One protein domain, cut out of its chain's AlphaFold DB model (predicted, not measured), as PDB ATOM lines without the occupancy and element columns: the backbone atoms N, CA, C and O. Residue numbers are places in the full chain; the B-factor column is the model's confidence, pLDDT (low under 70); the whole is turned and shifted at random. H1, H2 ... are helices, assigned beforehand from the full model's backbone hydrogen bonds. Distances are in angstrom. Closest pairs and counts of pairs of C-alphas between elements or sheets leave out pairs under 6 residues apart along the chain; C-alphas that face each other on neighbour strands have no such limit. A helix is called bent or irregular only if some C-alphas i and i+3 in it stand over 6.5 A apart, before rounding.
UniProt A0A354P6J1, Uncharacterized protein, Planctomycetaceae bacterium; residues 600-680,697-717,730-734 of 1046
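AT A GLANCE: This is residues 600 to 680, 697 to 717 and 730 to 734 of the 1046 residues of an uncharacterized protein of Planctomycetaceae bacterium (UniProt A0A354P6J1). The model is a long, loose hook of helices: H1, H2 and H3 follow one another along the longest axis, the chain turns at the short H4, and H5 folds back until its last residues pack on H2. H7 also packs on H2, while the short helices H6 and H8 touch no helix and lie off this hook, H8 with the last printed residues on the side toward H1. The printed part has 107 residues with eight named helices, H1 to H8 in order along the chain, and no named strand; its class is all helix. It is loose, with a radius of gyration of the C-alphas of 16.5 A, and elongated, spanning 52 by 29 by 20 A.

HOW THE PARTS SIT: Residues 600 to 611 hold no named element and lead into H1, residues 612 to 623. H2, residues 625 to 634, touches H1 only at the corner, through residues 620 to 621 of H1 alone; the closest C-alphas are those of Glu 621 and Ala 627, 5.4 A apart, and the two run the same way at a shallow tilt of 29 degrees. H3, residues 636 to 645, is close to H2 but not clearly touching, with the C-alphas of Thr 632 and Ser 638 closest at 6.8 A and a steep tilt of 64 degrees. H4, residues 647 to 650, only just touches H3, with 3 pairs of C-alphas within 8 A, and only at the corner; the closest are those of Trp 643 and Ala 649, 5.6 A apart. H5, residues 653 to 668, touches H4 only at the corner, with the C-alphas of Ala 649 and Phe 656 closest at 4.5 A. H5 touches H3 with residues 656 to 660 alone, the closest C-alphas being those of Val 642 and Val 659 at 6.6 A; at 72 degrees the two are only just about perpendicular. H5 has a kink of 49 degrees near residue 662. It touches H2, running opposite ways at a shallow tilt of 16 degrees, with the C-alphas of Ala 629 and His 668 closest at 4.9 A. H7, residues 697 to 702, touches H2 at a steep tilt of 54 degrees, opposite ways; the C-alphas of Gly 630 and Leu 702 are closest at 4.0 A. H6, residues 675 to 680, is near H7. H8, residues 707 to 711, is close to H1 but not clearly touching, the C-alphas of Gln 617 and Cys 707 being closest at 7.9 A. In H3 and H8 every O i to N i+4 pair is within hydrogen-bond range, against 5 of 8 in H1, 9 of 12 in H5, 1 of 2 in H6 and in H7, and 1 of 6 in H2, where 6 of 7 O i to N i+3 pairs are within range; H4 is too short for such a pair.

IN THESE COORDINATES: H1 begins at C-alpha 612, (172.585, 140.315, 199.266), and is 15.5 A long. H2 is 15.1 A and H3 14.4 A long. H5, the longest helix by residues, is 18.8 A long and ends at C-alpha 668, (180.224, 134.263, 174.066). H1, H2 and H5 are irregular: C-alphas 614 and 617 are 8.0 A apart, 627 and 630 7.8 A, and 662 and 665 7.0 A. H8 ends at C-alpha 711, (185.601, 141.866, 187.184).

THE WHOLE: The C-alphas farthest apart are those of His 610 and Gly 648, at 52.3 A. Residues 681 to 696 are not printed, with 10.2 A between C-alphas 680 and 697; residues 718 to 729 are not printed either, with 8.8 A between C-alphas 717 and 730. Of the links that are printed whole, H5 to H6 is short and the others are tight. The mean pLDDT of the printed part is 71.5; 35 residues are under 70, among them 605 to 612, 671 to 680 and 697 to 703.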
ATOM      1  N   SER A 600     179.175 128.945 198.926       54.19
ATOM      2  CA  SER A 600     177.978 129.396 199.657       54.19
ATOM      3  C   SER A 600     178.257 130.430 200.755       54.19
ATOM      4  O   SER A 600     177.326 131.080 201.227       54.19
ATOM      5  N   THR A 601     179.524 130.605 201.149       64.56
ATOM      6  CA  THR A 601     179.997 131.691 202.027       64.56
ATOM      7  C   THR A 601     180.579 132.882 201.256       64.56
ATOM      8  O   THR A 601     180.864 133.910 201.865       64.56
ATOM      9  N   CYS A 602     180.765 132.746 199.941       78.81
ATOM     10  CA  CYS A 602     181.154 133.814 199.022       78.81
ATOM     11  C   CYS A 602     179.926 134.240 198.200       78.81
ATOM     12  O   CYS A 602     178.996 134.777 198.792       78.81
ATOM     13  N   HIS A 603     179.893 134.030 196.878       80.00
ATOM     14  CA  HIS A 603     178.848 134.581 196.002       80.00
ATOM     15  C   HIS A 603     177.731 133.607 195.575       80.00
ATOM     16  O   HIS A 603     176.816 134.043 194.874       80.00
ATOM     17  N   SER A 604     177.749 132.340 196.014       71.38
ATOM     18  CA  SER A 604     176.702 131.337 195.702       71.38
ATOM     19  C   SER A 604     175.842 130.937 196.912       71.38
ATOM     20  O   SER A 604     175.430 129.786 197.070       71.38
ATOM     21  N   GLY A 605     175.566 131.890 197.797       59.25
ATOM     22  CA  GLY A 605     174.471 131.822 198.763       59.25
ATOM     23  C   GLY A 605     173.102 131.730 198.073       59.25
ATOM     24  O   GLY A 605     172.947 132.050 196.890       59.25
ATOM     25  N   ALA A 606     172.090 131.256 198.801       59.03
ATOM     26  CA  ALA A 606     170.745 131.076 198.253       59.03
ATOM     27  C   ALA A 606     170.140 132.412 197.781       59.03
ATOM     28  O   ALA A 606     170.385 133.459 198.371       59.03
ATOM     29  N   ILE A 607     169.315 132.399 196.731       66.81
ATOM     30  CA  ILE A 607     168.724 133.636 196.200       66.81
ATOM     31  C   ILE A 607     167.814 134.272 197.263       66.81
ATOM     32  O   ILE A 607     166.816 133.680 197.669       66.81
ATOM     33  N   GLY A 608     168.180 135.477 197.715       63.19
ATOM     34  CA  GLY A 608     167.556 136.150 198.860       63.19
ATOM     35  C   GLY A 608     168.279 135.964 200.204       63.19
ATOM     36  O   GLY A 608     167.737 136.375 201.228       63.19
ATOM     37  N   SER A 609     169.480 135.373 200.242       60.12
ATOM     38  CA  SER A 609     170.331 135.390 201.438       60.12
ATOM     39  C   SER A 609     170.910 136.783 201.687       60.12
ATOM     40  O   SER A 609     171.466 137.410 200.787       60.12
ATOM     41  N   HIS A 610     170.818 137.255 202.930       62.06
ATOM     42  CA  HIS A 610     171.489 138.478 203.365       62.06
ATOM     43  C   HIS A 610     172.886 138.167 203.935       62.06
ATOM     44  O   HIS A 610     173.039 137.159 204.630       62.06
ATOM     45  N   PRO A 611     173.887 139.046 203.730       66.88
ATOM     46  CA  PRO A 611     173.840 140.252 202.898       66.88
ATOM     47  C   PRO A 611     173.798 139.909 201.399       66.88
ATOM     48  O   PRO A 611     174.426 138.949 200.967       66.88
ATOM     49  N   ASP A 612     173.080 140.702 200.603       68.81
ATOM     50  CA  ASP A 612     172.585 140.315 199.266       68.81
ATOM     51  C   ASP A 612     173.683 139.892 198.273       68.81
ATOM     52  O   ASP A 612     173.449 139.044 197.409       68.81
ATOM     53  N   TRP A 613     174.895 140.448 198.423       79.06
ATOM     54  CA  TRP A 613     176.080 140.081 197.636       79.06
ATOM     55  C   TRP A 613     176.460 138.601 197.772       79.06
ATOM     56  O   TRP A 613     177.121 138.057 196.888       79.06
ATOM     57  N   THR A 614     176.021 137.935 198.842       77.69
ATOM     58  CA  THR A 614     176.216 136.491 199.009       77.69
ATOM     59  C   THR A 614     175.491 135.684 197.943       77.69
ATOM     60  O   THR A 614     175.918 134.580 197.655       77.69
ATOM     61  N   SER A 615     174.439 136.221 197.316       75.75
ATOM     62  CA  SER A 615     173.648 135.526 196.289       75.75
ATOM     63  C   SER A 615     173.997 135.916 194.843       75.75
ATOM     64  O   SER A 615     173.312 135.497 193.907       75.75
ATOM     65  N   SER A 616     175.046 136.725 194.639       79.31
ATOM     66  CA  SER A 616     175.397 137.323 193.343       79.31
ATOM     67  C   SER A 616     175.532 136.316 192.195       79.31
ATOM     68  O   SER A 616     174.948 136.515 191.130       79.31
ATOM     69  N   GLN A 617     176.267 135.225 192.393       75.31
ATOM     70  CA  GLN A 617     176.480 134.212 191.361       75.31
ATOM     71  C   GLN A 617     175.217 133.371 191.130       75.31
ATOM     72  O   GLN A 617     174.834 133.166 189.981       75.31
ATOM     73  N   SER A 618     174.497 133.003 192.192       72.81
ATOM     74  CA  SER A 618     173.208 132.299 192.099       72.81
ATOM     75  C   SER A 618     172.183 133.073 191.255       72.81
ATOM     76  O   SER A 618     171.507 132.503 190.401       72.81
ATOM     77  N   VAL A 619     172.079 134.395 191.447       72.12
ATOM     78  CA  VAL A 619     171.184 135.263 190.656       72.12
ATOM     79  C   VAL A 619     171.668 135.399 189.205       72.12
ATOM     80  O   VAL A 619     170.842 135.416 188.288       72.12
ATOM     81  N   PHE A 620     172.983 135.468 188.987       75.94
ATOM     82  CA  PHE A 620     173.591 135.527 187.656       75.94
ATOM     83  C   PHE A 620     173.321 134.245 186.845       75.94
ATOM     84  O   PHE A 620     172.716 134.314 185.776       75.94
ATOM     85  N   GLU A 621     173.653 133.067 187.377       71.12
ATOM     86  CA  GLU A 621     173.437 131.766 186.718       71.12
ATOM     87  C   GLU A 621     171.949 131.463 186.458       71.12
ATOM     88  O   GLU A 621     171.586 130.875 185.427       71.12
ATOM     89  N   ALA A 622     171.065 131.864 187.378       64.75
ATOM     90  CA  ALA A 622     169.630 131.617 187.281       64.75
ATOM     91  C   ALA A 622     168.924 132.507 186.243       64.75
ATOM     92  O   ALA A 622     168.032 132.018 185.535       64.75
ATOM     93  N   PHE A 623     169.311 133.781 186.123       67.75
ATOM     94  CA  PHE A 623     168.506 134.783 185.413       67.75
ATOM     95  C   PHE A 623     169.256 135.635 184.379       67.75
ATOM     96  O   PHE A 623     168.594 136.271 183.558       67.75
ATOM     97  N   ASP A 624     170.591 135.682 184.386       78.31
ATOM     98  CA  ASP A 624     171.345 136.546 183.473       78.31
ATOM     99  C   ASP A 624     171.636 135.818 182.142       78.31
ATOM    100  O   ASP A 624     172.155 134.697 182.151       78.31
ATOM    101  N   PRO A 625     171.317 136.405 180.970       75.81
ATOM    102  CA  PRO A 625     171.629 135.788 179.680       75.81
ATOM    103  C   PRO A 625     173.134 135.581 179.442       75.81
ATOM    104  O   PRO A 625     173.498 134.681 178.683       75.81
ATOM    105  N   HIS A 626     174.013 136.354 180.091       82.31
ATOM    106  CA  HIS A 626     175.468 136.221 179.954       82.31
ATOM    107  C   HIS A 626     175.963 134.827 180.386       82.31
ATOM    108  O   HIS A 626     176.738 134.202 179.656       82.31
ATOM    109  N   ALA A 627     175.407 134.271 181.469       74.44
ATOM    110  CA  ALA A 627     175.698 132.919 181.963       74.44
ATOM    111  C   ALA A 627     175.273 131.784 181.001       74.44
ATOM    112  O   ALA A 627     175.486 130.608 181.282       74.44
ATOM    113  N   ARG A 628     174.616 132.106 179.876       68.50
ATOM    114  CA  ARG A 628     174.147 131.141 178.864       68.50
ATOM    115  C   ARG A 628     174.618 131.480 177.449       68.50
ATOM    116  O   ARG A 628     174.219 130.802 176.504       68.50
ATOM    117  N   ALA A 629     175.475 132.491 177.290       75.06
ATOM    118  CA  ALA A 629     175.925 132.971 175.985       75.06
ATOM    119  C   ALA A 629     176.694 131.905 175.175       75.06
ATOM    120  O   ALA A 629     176.535 131.843 173.956       75.06
ATOM    121  N   GLY A 630     177.447 131.017 175.835       68.50
ATOM    122  CA  GLY A 630     178.154 129.904 175.188       68.50
ATOM    123  C   GLY A 630     177.201 128.882 174.559       68.50
ATOM    124  O   GLY A 630     177.443 128.398 173.454       68.50
ATOM    125  N   LEU A 631     176.036 128.639 175.172       66.44
ATOM    126  CA  LEU A 631     175.018 127.733 174.624       66.44
ATOM    127  C   LEU A 631     174.490 128.201 173.258       66.44
ATOM    128  O   LEU A 631     174.096 127.365 172.443       66.44
ATOM    129  N   THR A 632     174.526 129.506 172.960       73.69
ATOM    130  CA  THR A 632     174.163 130.047 171.638       73.69
ATOM    131  C   THR A 632     175.043 129.485 170.515       73.69
ATOM    132  O   THR A 632     174.540 129.281 169.408       73.69
ATOM    133  N   LEU A 633     176.311 129.159 170.797       74.56
ATOM    134  CA  LEU A 633     177.261 128.608 169.821       74.56
ATOM    135  C   LEU A 633     176.903 127.175 169.388       74.56
ATOM    136  O   LEU A 633     177.133 126.781 168.249       74.56
ATOM    137  N   SER A 634     176.235 126.411 170.258       68.19
ATOM    138  CA  SER A 634     175.716 125.077 169.913       68.19
ATOM    139  C   SER A 634     174.522 125.115 168.936       68.19
ATOM    140  O   SER A 634     174.183 124.104 168.310       68.19
ATOM    141  N   GLY A 635     173.871 126.277 168.803       65.44
ATOM    142  CA  GLY A 635     172.599 126.447 168.107       65.44
ATOM    143  C   GLY A 635     172.699 126.444 166.579       65.44
ATOM    144  O   GLY A 635     173.684 126.877 165.986       65.44
ATOM    145  N   GLN A 636     171.609 126.038 165.918       73.75
ATOM    146  CA  GLN A 636     171.521 125.971 164.449       73.75
ATOM    147  C   GLN A 636     171.776 127.320 163.748       73.75
ATOM    148  O   GLN A 636     172.236 127.344 162.609       73.75
ATOM    149  N   LEU A 637     171.509 128.455 164.411       72.62
ATOM    150  CA  LEU A 637     171.865 129.772 163.873       72.62
ATOM    151  C   LEU A 637     173.388 129.970 163.836       72.62
ATOM    152  O   LEU A 637     173.910 130.308 162.779       72.62
ATOM    153  N   SER A 638     174.094 129.694 164.940       76.69
ATOM    154  CA  SER A 638     175.560 129.794 164.997       76.69
ATOM    155  C   SER A 638     176.224 128.854 163.992       76.69
ATOM    156  O   SER A 638     177.093 129.291 163.242       76.69
ATOM    157  N   LYS A 639     175.729 127.615 163.856       82.50
ATOM    158  CA  LYS A 639     176.222 126.674 162.837       82.50
ATOM    159  C   LYS A 639     176.124 127.241 161.420       82.50
ATOM    160  O   LYS A 639     177.110 127.219 160.692       82.50
ATOM    161  N   ARG A 640     174.982 127.834 161.042       80.88
ATOM    162  CA  ARG A 640     174.826 128.496 159.731       80.88
ATOM    163  C   ARG A 640     175.730 129.721 159.559       80.88
ATOM    164  O   ARG A 640     176.234 129.905 158.456       80.88
ATOM    165  N   ILE A 641     175.959 130.509 160.613       79.12
ATOM    166  CA  ILE A 641     176.901 131.642 160.587       79.12
ATOM    167  C   ILE A 641     178.318 131.125 160.288       79.12
ATOM    168  O   ILE A 641     178.926 131.543 159.304       79.12
ATOM    169  N   VAL A 642     178.809 130.149 161.061       84.50
ATOM    170  CA  VAL A 642     180.137 129.540 160.867       84.50
ATOM    171  C   VAL A 642     180.274 128.935 159.464       84.50
ATOM    172  O   VAL A 642     181.230 129.245 158.766       84.50
ATOM    173  N   TRP A 643     179.281 128.175 158.991       87.19
ATOM    174  CA  TRP A 643     179.246 127.574 157.645       87.19
ATOM    175  C   TRP A 643     179.055 128.556 156.475       87.19
ATOM    176  O   TRP A 643     178.979 128.117 155.318       87.19
ATOM    177  N   THR A 644     178.901 129.848 156.767       85.31
ATOM    178  CA  THR A 644     178.827 130.938 155.780       85.31
ATOM    179  C   THR A 644     180.104 131.777 155.803       85.31
ATOM    180  O   THR A 644     180.577 132.169 154.740       85.31
ATOM    181  N   LEU A 645     180.704 131.978 156.984       84.44
ATOM    182  CA  LEU A 645     182.040 132.564 157.152       84.44
ATOM    183  C   LEU A 645     183.147 131.642 156.615       84.44
ATOM    184  O   LEU A 645     184.052 132.100 155.925       84.44
ATOM    185  N   ASP A 646     183.050 130.339 156.889       86.50
ATOM    186  CA  ASP A 646     183.919 129.305 156.333       86.50
ATOM    187  C   ASP A 646     183.084 128.108 155.836       86.50
ATOM    188  O   ASP A 646     182.663 127.256 156.624       86.50
ATOM    189  N   PRO A 647     182.851 127.983 154.516       86.00
ATOM    190  CA  PRO A 647     182.188 126.815 153.944       86.00
ATOM    191  C   PRO A 647     182.897 125.483 154.244       86.00
ATOM    192  O   PRO A 647     182.227 124.457 154.321       86.00
ATOM    193  N   GLY A 648     184.219 125.487 154.466       83.31
ATOM    194  CA  GLY A 648     185.001 124.301 154.834       83.31
ATOM    195  C   GLY A 648     184.744 123.805 156.261       83.31
ATOM    196  O   GLY A 648     184.993 122.638 156.554       83.31
ATOM    197  N   ALA A 649     184.168 124.639 157.133       84.44
ATOM    198  CA  ALA A 649     183.720 124.247 158.473       84.44
ATOM    199  C   ALA A 649     182.434 123.387 158.474       84.44
ATOM    200  O   ALA A 649     181.919 123.035 159.537       84.44
ATOM    201  N   ARG A 650     181.881 123.060 157.296       83.62
ATOM    202  CA  ARG A 650     180.802 122.062 157.140       83.62
ATOM    203  C   ARG A 650     181.329 120.640 157.284       83.62
ATOM    204  O   ARG A 650     180.699 119.824 157.950       83.62
ATOM    205  N   ASP A 651     182.497 120.391 156.696       85.75
ATOM    206  CA  ASP A 651     183.088 119.060 156.534       85.75
ATOM    207  C   ASP A 651     184.342 118.855 157.415       85.75
ATOM    208  O   ASP A 651     184.906 117.764 157.454       85.75
ATOM    209  N   SER A 652     184.777 119.894 158.144       79.94
ATOM    210  CA  SER A 652     185.904 119.864 159.088       79.94
ATOM    211  C   SER A 652     185.500 120.437 160.458       79.94
ATOM    212  O   SER A 652     185.280 121.648 160.569       79.94
ATOM    213  N   PRO A 653     185.443 119.601 161.516       77.12
ATOM    214  CA  PRO A 653     185.250 120.058 162.894       77.12
ATOM    215  C   PRO A 653     186.349 121.018 163.362       77.12
ATOM    216  O   PRO A 653     186.056 121.999 164.036       77.12
ATOM    217  N   ASP A 654     187.598 120.795 162.945       77.94
ATOM    218  CA  ASP A 654     188.739 121.621 163.356       77.94
ATOM    219  C   ASP A 654     188.599 123.064 162.849       77.94
ATOM    220  O   ASP A 654     188.826 124.015 163.595       77.94
ATOM    221  N   ARG A 655     188.140 123.247 161.599       79.44
ATOM    222  CA  ARG A 655     187.828 124.577 161.043       79.44
ATOM    223  C   ARG A 655     186.618 125.215 161.724       79.44
ATOM    224  O   ARG A 655     186.610 126.423 161.939       79.44
ATOM    225  N   PHE A 656     185.617 124.418 162.096       80.25
ATOM    226  CA  PHE A 656     184.456 124.894 162.850       80.25
ATOM    227  C   PHE A 656     184.868 125.460 164.218       80.25
ATOM    228  O   PHE A 656     184.541 126.605 164.538       80.25
ATOM    229  N   GLU A 657     185.668 124.709 164.976       75.88
ATOM    230  CA  GLU A 657     186.243 125.160 166.247       75.88
ATOM    231  C   GLU A 657     187.201 126.345 166.062       75.88
ATOM    232  O   GLU A 657     187.153 127.297 166.840       75.88
ATOM    233  N   GLN A 658     188.022 126.366 165.008       77.94
ATOM    234  CA  GLN A 658     188.905 127.498 164.712       77.94
ATOM    235  C   GLN A 658     188.120 128.803 164.491       77.94
ATOM    236  O   GLN A 658     188.523 129.854 165.001       77.94
ATOM    237  N   VAL A 659     186.985 128.759 163.786       80.56
ATOM    238  CA  VAL A 659     186.103 129.926 163.598       80.56
ATOM    239  C   VAL A 659     185.446 130.333 164.921       80.56
ATOM    240  O   VAL A 659     185.466 131.517 165.257       80.56
ATOM    241  N   LEU A 660     184.937 129.384 165.722       80.31
ATOM    242  CA  LEU A 660     184.378 129.699 167.045       80.31
ATOM    243  C   LEU A 660     185.417 130.363 167.960       80.31
ATOM    244  O   LEU A 660     185.172 131.456 168.479       80.31
ATOM    245  N   ARG A 661     186.606 129.764 168.099       76.00
ATOM    246  CA  ARG A 661     187.718 130.289 168.909       76.00
ATOM    247  C   ARG A 661     188.152 131.691 168.462       76.00
ATOM    248  O   ARG A 661     188.367 132.549 169.313       76.00
ATOM    249  N   SER A 662     188.260 131.936 167.152       75.50
ATOM    250  CA  SER A 662     188.790 133.198 166.603       75.50
ATOM    251  C   SER A 662     187.768 134.331 166.442       75.50
ATOM    252  O   SER A 662     188.175 135.494 166.417       75.50
ATOM    253  N   ARG A 663     186.463 134.033 166.332       80.12
ATOM    254  CA  ARG A 663     185.414 135.037 166.052       80.12
ATOM    255  C   ARG A 663     184.250 135.081 167.043       80.12
ATOM    256  O   ARG A 663     183.558 136.095 167.083       80.12
ATOM    257  N   CYS A 664     184.010 134.033 167.835       83.31
ATOM    258  CA  CYS A 664     182.805 133.929 168.671       83.31
ATOM    259  C   CYS A 664     183.103 133.863 170.177       83.31
ATOM    260  O   CYS A 664     182.463 134.568 170.965       83.31
ATOM    261  N   ASN A 665     184.076 133.046 170.590       83.19
ATOM    262  CA  ASN A 665     184.320 132.737 172.001       83.19
ATOM    263  C   ASN A 665     184.716 133.982 172.806       83.19
ATOM    264  O   ASN A 665     184.249 134.144 173.927       83.19
ATOM    265  N   SER A 666     185.457 134.924 172.216       83.00
ATOM    266  CA  SER A 666     185.856 136.182 172.868       83.00
ATOM    267  C   SER A 666     184.682 137.037 173.378       83.00
ATOM    268  O   SER A 666     184.864 137.809 174.322       83.00
ATOM    269  N   CYS A 667     183.475 136.877 172.817       85.56
ATOM    270  CA  CYS A 667     182.238 137.483 173.328       85.56
ATOM    271  C   CYS A 667     181.317 136.486 174.055       85.56
ATOM    272  O   CYS A 667     180.671 136.875 175.026       85.56
ATOM    273  N   HIS A 668     181.225 135.234 173.591       85.81
ATOM    274  CA  HIS A 668     180.224 134.263 174.066       85.81
ATOM    275  C   HIS A 668     180.696 133.336 175.193       85.81
ATOM    276  O   HIS A 668     179.874 132.937 176.013       85.81
ATOM    277  N   SER A 669     181.985 133.002 175.248       80.38
ATOM    278  CA  SER A 669     182.610 132.227 176.330       80.38
ATOM    279  C   SER A 669     184.052 132.731 176.541       80.38
ATOM    280  O   SER A 669     185.010 132.053 176.159       80.38
ATOM    281  N   PRO A 670     184.225 133.982 177.023       74.19
ATOM    282  CA  PRO A 670     185.527 134.629 177.153       74.19
ATOM    283  C   PRO A 670     186.412 133.911 178.178       74.19
ATOM    284  O   PRO A 670     186.248 134.067 179.386       74.19
ATOM    285  N   ILE A 671     187.376 133.165 177.651       63.34
ATOM    286  CA  ILE A 671     188.543 132.606 178.341       63.34
ATOM    287  C   ILE A 671     189.802 133.356 177.875       63.34
ATOM    288  O   ILE A 671     189.751 134.092 176.885       63.34
ATOM    289  N   ASP A 672     190.941 133.207 178.558       53.91
ATOM    290  CA  ASP A 672     192.173 133.838 178.076       53.91
ATOM    291  C   ASP A 672     192.653 133.234 176.744       53.91
ATOM    292  O   ASP A 672     192.667 132.022 176.523       53.91
ATOM    293  N   ALA A 673     193.136 134.112 175.859       40.81
ATOM    294  CA  ALA A 673     193.769 133.726 174.595       40.81
ATOM    295  C   ALA A 673     195.034 132.861 174.794       40.81
ATOM    296  O   ALA A 673     195.555 132.289 173.842       40.81
ATOM    297  N   GLN A 674     195.533 132.770 176.031       39.88
ATOM    298  CA  GLN A 674     196.684 131.957 176.411       39.88
ATOM    299  C   GLN A 674     196.281 130.567 176.916       39.88
ATOM    300  O   GLN A 674     196.961 129.619 176.543       39.88
ATOM    301  N   GLY A 675     195.168 130.383 177.636       38.25
ATOM    302  CA  GLY A 675     194.652 129.051 177.976       38.25
ATOM    303  C   GLY A 675     194.258 128.252 176.733       38.25
ATOM    304  O   GLY A 675     194.661 127.099 176.585       38.25
ATOM    305  N   ALA A 676     193.601 128.910 175.772       37.22
ATOM    306  CA  ALA A 676     193.277 128.325 174.466       37.22
ATOM    307  C   ALA A 676     194.514 127.923 173.632       37.22
ATOM    308  O   ALA A 676     194.395 127.087 172.743       37.22
ATOM    309  N   MET A 677     195.689 128.506 173.906       32.66
ATOM    310  CA  MET A 677     196.935 128.262 173.166       32.66
ATOM    311  C   MET A 677     197.921 127.358 173.932       32.66
ATOM    312  O   MET A 677     198.727 126.656 173.325       32.66
ATOM    313  N   GLN A 678     197.852 127.327 175.267       30.23
ATOM    314  CA  GLN A 678     198.660 126.443 176.113       30.23
ATOM    315  C   GLN A 678     198.122 125.010 176.157       30.23
ATOM    316  O   GLN A 678     198.925 124.093 176.298       30.23
ATOM    317  N   ALA A 679     196.813 124.799 175.974       33.34
ATOM    318  CA  ALA A 679     196.227 123.457 175.906       33.34
ATOM    319  C   ALA A 679     196.835 122.589 174.782       33.34
ATOM    320  O   ALA A 679     197.024 121.391 174.967       33.34
ATOM    321  N   GLU A 680     197.191 123.196 173.646       29.67
ATOM    322  CA  GLU A 680     197.785 122.501 172.491       29.67
ATOM    323  C   GLU A 680     199.327 122.494 172.524       29.67
ATOM    324  O   GLU A 680     199.951 121.568 172.009       29.67
ATOM    325  N   VAL A 697     187.997 120.744 176.197       36.38
ATOM    326  CA  VAL A 697     188.060 122.019 175.456       36.38
ATOM    327  C   VAL A 697     186.668 122.418 174.950       36.38
ATOM    328  O   VAL A 697     186.264 123.577 175.068       36.38
ATOM    329  N   THR A 698     185.895 121.439 174.472       37.62
ATOM    330  CA  THR A 698     184.518 121.631 173.988       37.62
ATOM    331  C   THR A 698     183.584 122.128 175.103       37.62
ATOM    332  O   THR A 698     182.736 122.994 174.876       37.62
ATOM    333  N   HIS A 699     183.760 121.649 176.339       36.53
ATOM    334  CA  HIS A 699     182.988 122.099 177.498       36.53
ATOM    335  C   HIS A 699     183.272 123.561 177.884       36.53
ATOM    336  O   HIS A 699     182.333 124.287 178.217       36.53
ATOM    337  N   GLN A 700     184.521 124.031 177.790       41.97
ATOM    338  CA  GLN A 700     184.869 125.425 178.109       41.97
ATOM    339  C   GLN A 700     184.281 126.433 177.105       41.97
ATOM    340  O   GLN A 700     183.861 127.525 177.495       41.97
ATOM    341  N   ALA A 701     184.159 126.062 175.826       45.34
ATOM    342  CA  ALA A 701     183.532 126.909 174.802       45.34
ATOM    343  C   ALA A 701     182.022 127.154 175.035       45.34
ATOM    344  O   ALA A 701     181.467 128.127 174.526       45.34
ATOM    345  N   LEU A 702     181.357 126.305 175.827       50.53
ATOM    346  CA  LEU A 702     179.919 126.390 176.115       50.53
ATOM    347  C   LEU A 702     179.585 127.038 177.472       50.53
ATOM    348  O   LEU A 702     178.412 127.320 177.722       50.53
ATOM    349  N   ALA A 703     180.587 127.297 178.322       56.44
ATOM    350  CA  ALA A 703     180.417 127.763 179.703       56.44
ATOM    351  C   ALA A 703     179.758 129.152 179.834       56.44
ATOM    352  O   ALA A 703     179.067 129.414 180.816       56.44
ATOM    353  N   GLY A 704     179.920 130.026 178.837       73.19
ATOM    354  CA  GLY A 704     179.321 131.357 178.833       73.19
ATOM    355  C   GLY A 704     180.231 132.451 179.389       73.19
ATOM    356  O   GLY A 704     181.423 132.269 179.627       73.19
ATOM    357  N   VAL A 705     179.659 133.637 179.576       84.88
ATOM    358  CA  VAL A 705     180.369 134.803 180.112       84.88
ATOM    359  C   VAL A 705     180.442 134.678 181.635       84.88
ATOM    360  O   VAL A 705     179.411 134.621 182.297       84.88
ATOM    361  N   SER A 706     181.657 134.633 182.187       79.94
ATOM    362  CA  SER A 706     181.913 134.436 183.622       79.94
ATOM    363  C   SER A 706     181.999 135.749 184.416       79.94
ATOM    364  O   SER A 706     182.072 136.844 183.854       79.94
ATOM    365  N   CYS A 707     182.075 135.651 185.748       83.31
ATOM    366  CA  CYS A 707     182.297 136.793 186.645       83.31
ATOM    367  C   CYS A 707     183.563 137.597 186.275       83.31
ATOM    368  O   CYS A 707     183.558 138.830 186.309       83.31
ATOM    369  N   GLU A 708     184.629 136.912 185.849       83.56
ATOM    370  CA  GLU A 708     185.907 137.503 185.425       83.56
ATOM    371  C   GLU A 708     185.774 138.350 184.144       83.56
ATOM    372  O   GLU A 708     186.523 139.311 183.944       83.56
ATOM    373  N   ALA A 709     184.762 138.091 183.308       84.25
ATOM    374  CA  ALA A 709     184.469 138.908 182.131       84.25
ATOM    375  C   ALA A 709     183.955 140.313 182.486       84.25
ATOM    376  O   ALA A 709     184.173 141.256 181.716       84.25
ATOM    377  N   CYS A 710     183.402 140.494 183.688       86.31
ATOM    378  CA  CYS A 710     183.066 141.798 184.263       86.31
ATOM    379  C   CYS A 710     184.169 142.325 185.201       86.31
ATOM    380  O   CYS A 710     184.573 143.479 185.076       86.31
ATOM    381  N   HIS A 711     184.686 141.479 186.098       88.25
ATOM    382  CA  HIS A 711     185.601 141.866 187.184       88.25
ATOM    383  C   HIS A 711     187.101 141.774 186.852       88.25
ATOM    384  O   HIS A 711     187.931 142.219 187.637       88.25
ATOM    385  N   GLY A 712     187.474 141.264 185.679       85.81
ATOM    386  CA  GLY A 712     188.868 140.984 185.316       85.81
ATOM    387  C   GLY A 712     189.355 139.625 185.840       85.81
ATOM    388  O   GLY A 712     188.685 139.029 186.682       85.81
ATOM    389  N   PRO A 713     190.507 139.130 185.354       83.81
ATOM    390  CA  PRO A 713     190.994 137.789 185.680       83.81
ATOM    391  C   PRO A 713     191.369 137.686 187.161       83.81
ATOM    392  O   PRO A 713     192.149 138.498 187.670       83.81
ATOM    393  N   ALA A 714     190.812 136.702 187.863       83.31
ATOM    394  CA  ALA A 714     190.781 136.693 189.320       83.31
ATOM    395  C   ALA A 714     192.053 136.148 189.984       83.31
ATOM    396  O   ALA A 714     192.265 136.405 191.169       83.31
ATOM    397  N   SER A 715     192.972 135.507 189.248       80.44
ATOM    398  CA  SER A 715     194.276 135.073 189.800       80.44
ATOM    399  C   SER A 715     195.058 136.191 190.506       80.44
ATOM    400  O   SER A 715     195.725 135.934 191.507       80.44
ATOM    401  N   ASN A 716     194.925 137.435 190.035       81.56
ATOM    402  CA  ASN A 716     195.655 138.597 190.544       81.56
ATOM    403  C   ASN A 716     194.922 139.352 191.678       81.56
ATOM    404  O   ASN A 716     195.414 140.401 192.104       81.56
ATOM    405  N   TRP A 717     193.750 138.890 192.139       87.75
ATOM    406  CA  TRP A 717     193.002 139.545 193.229       87.75
ATOM    407  C   TRP A 717     192.177 138.624 194.143       87.75
ATOM    408  O   TRP A 717     191.842 139.044 195.246       87.75
ATOM    409  N   GLY A 730     193.975 147.466 191.649       66.06
ATOM    410  CA  GLY A 730     194.046 147.735 190.204       66.06
ATOM    411  C   GLY A 730     193.986 146.522 189.260       66.06
ATOM    412  O   GLY A 730     193.820 146.720 188.059       66.06
ATOM    413  N   SER A 731     194.103 145.289 189.763       80.00
ATOM    414  CA  SER A 731     193.880 144.057 188.988       80.00
ATOM    415  C   SER A 731     192.401 143.651 188.892       80.00
ATOM    416  O   SER A 731     192.038 142.926 187.966       80.00
ATOM    417  N   MET A 732     191.547 144.124 189.805       88.12
ATOM    418  CA  MET A 732     190.097 143.924 189.765       88.12
ATOM    419  C   MET A 732     189.432 145.129 189.090       88.12
ATOM    420  O   MET A 732     189.622 146.281 189.483       88.12
ATOM    421  N   ARG A 733     188.601 144.876 188.079       88.56
ATOM    422  CA  ARG A 733     187.758 145.907 187.471       88.56
ATOM    423  C   ARG A 733     186.656 146.301 188.451       88.56
ATOM    424  O   ARG A 733     185.805 145.496 188.821       88.56
ATOM    425  N   GLU A 734     186.686 147.567 188.848       87.94
ATOM    426  CA  GLU A 734     185.681 148.190 189.708       87.94
ATOM    427  C   GLU A 734     184.348 148.334 188.957       87.94
ATOM    428  O   GLU A 734     184.184 149.247 188.146       87.94
TER     429      GLU A 734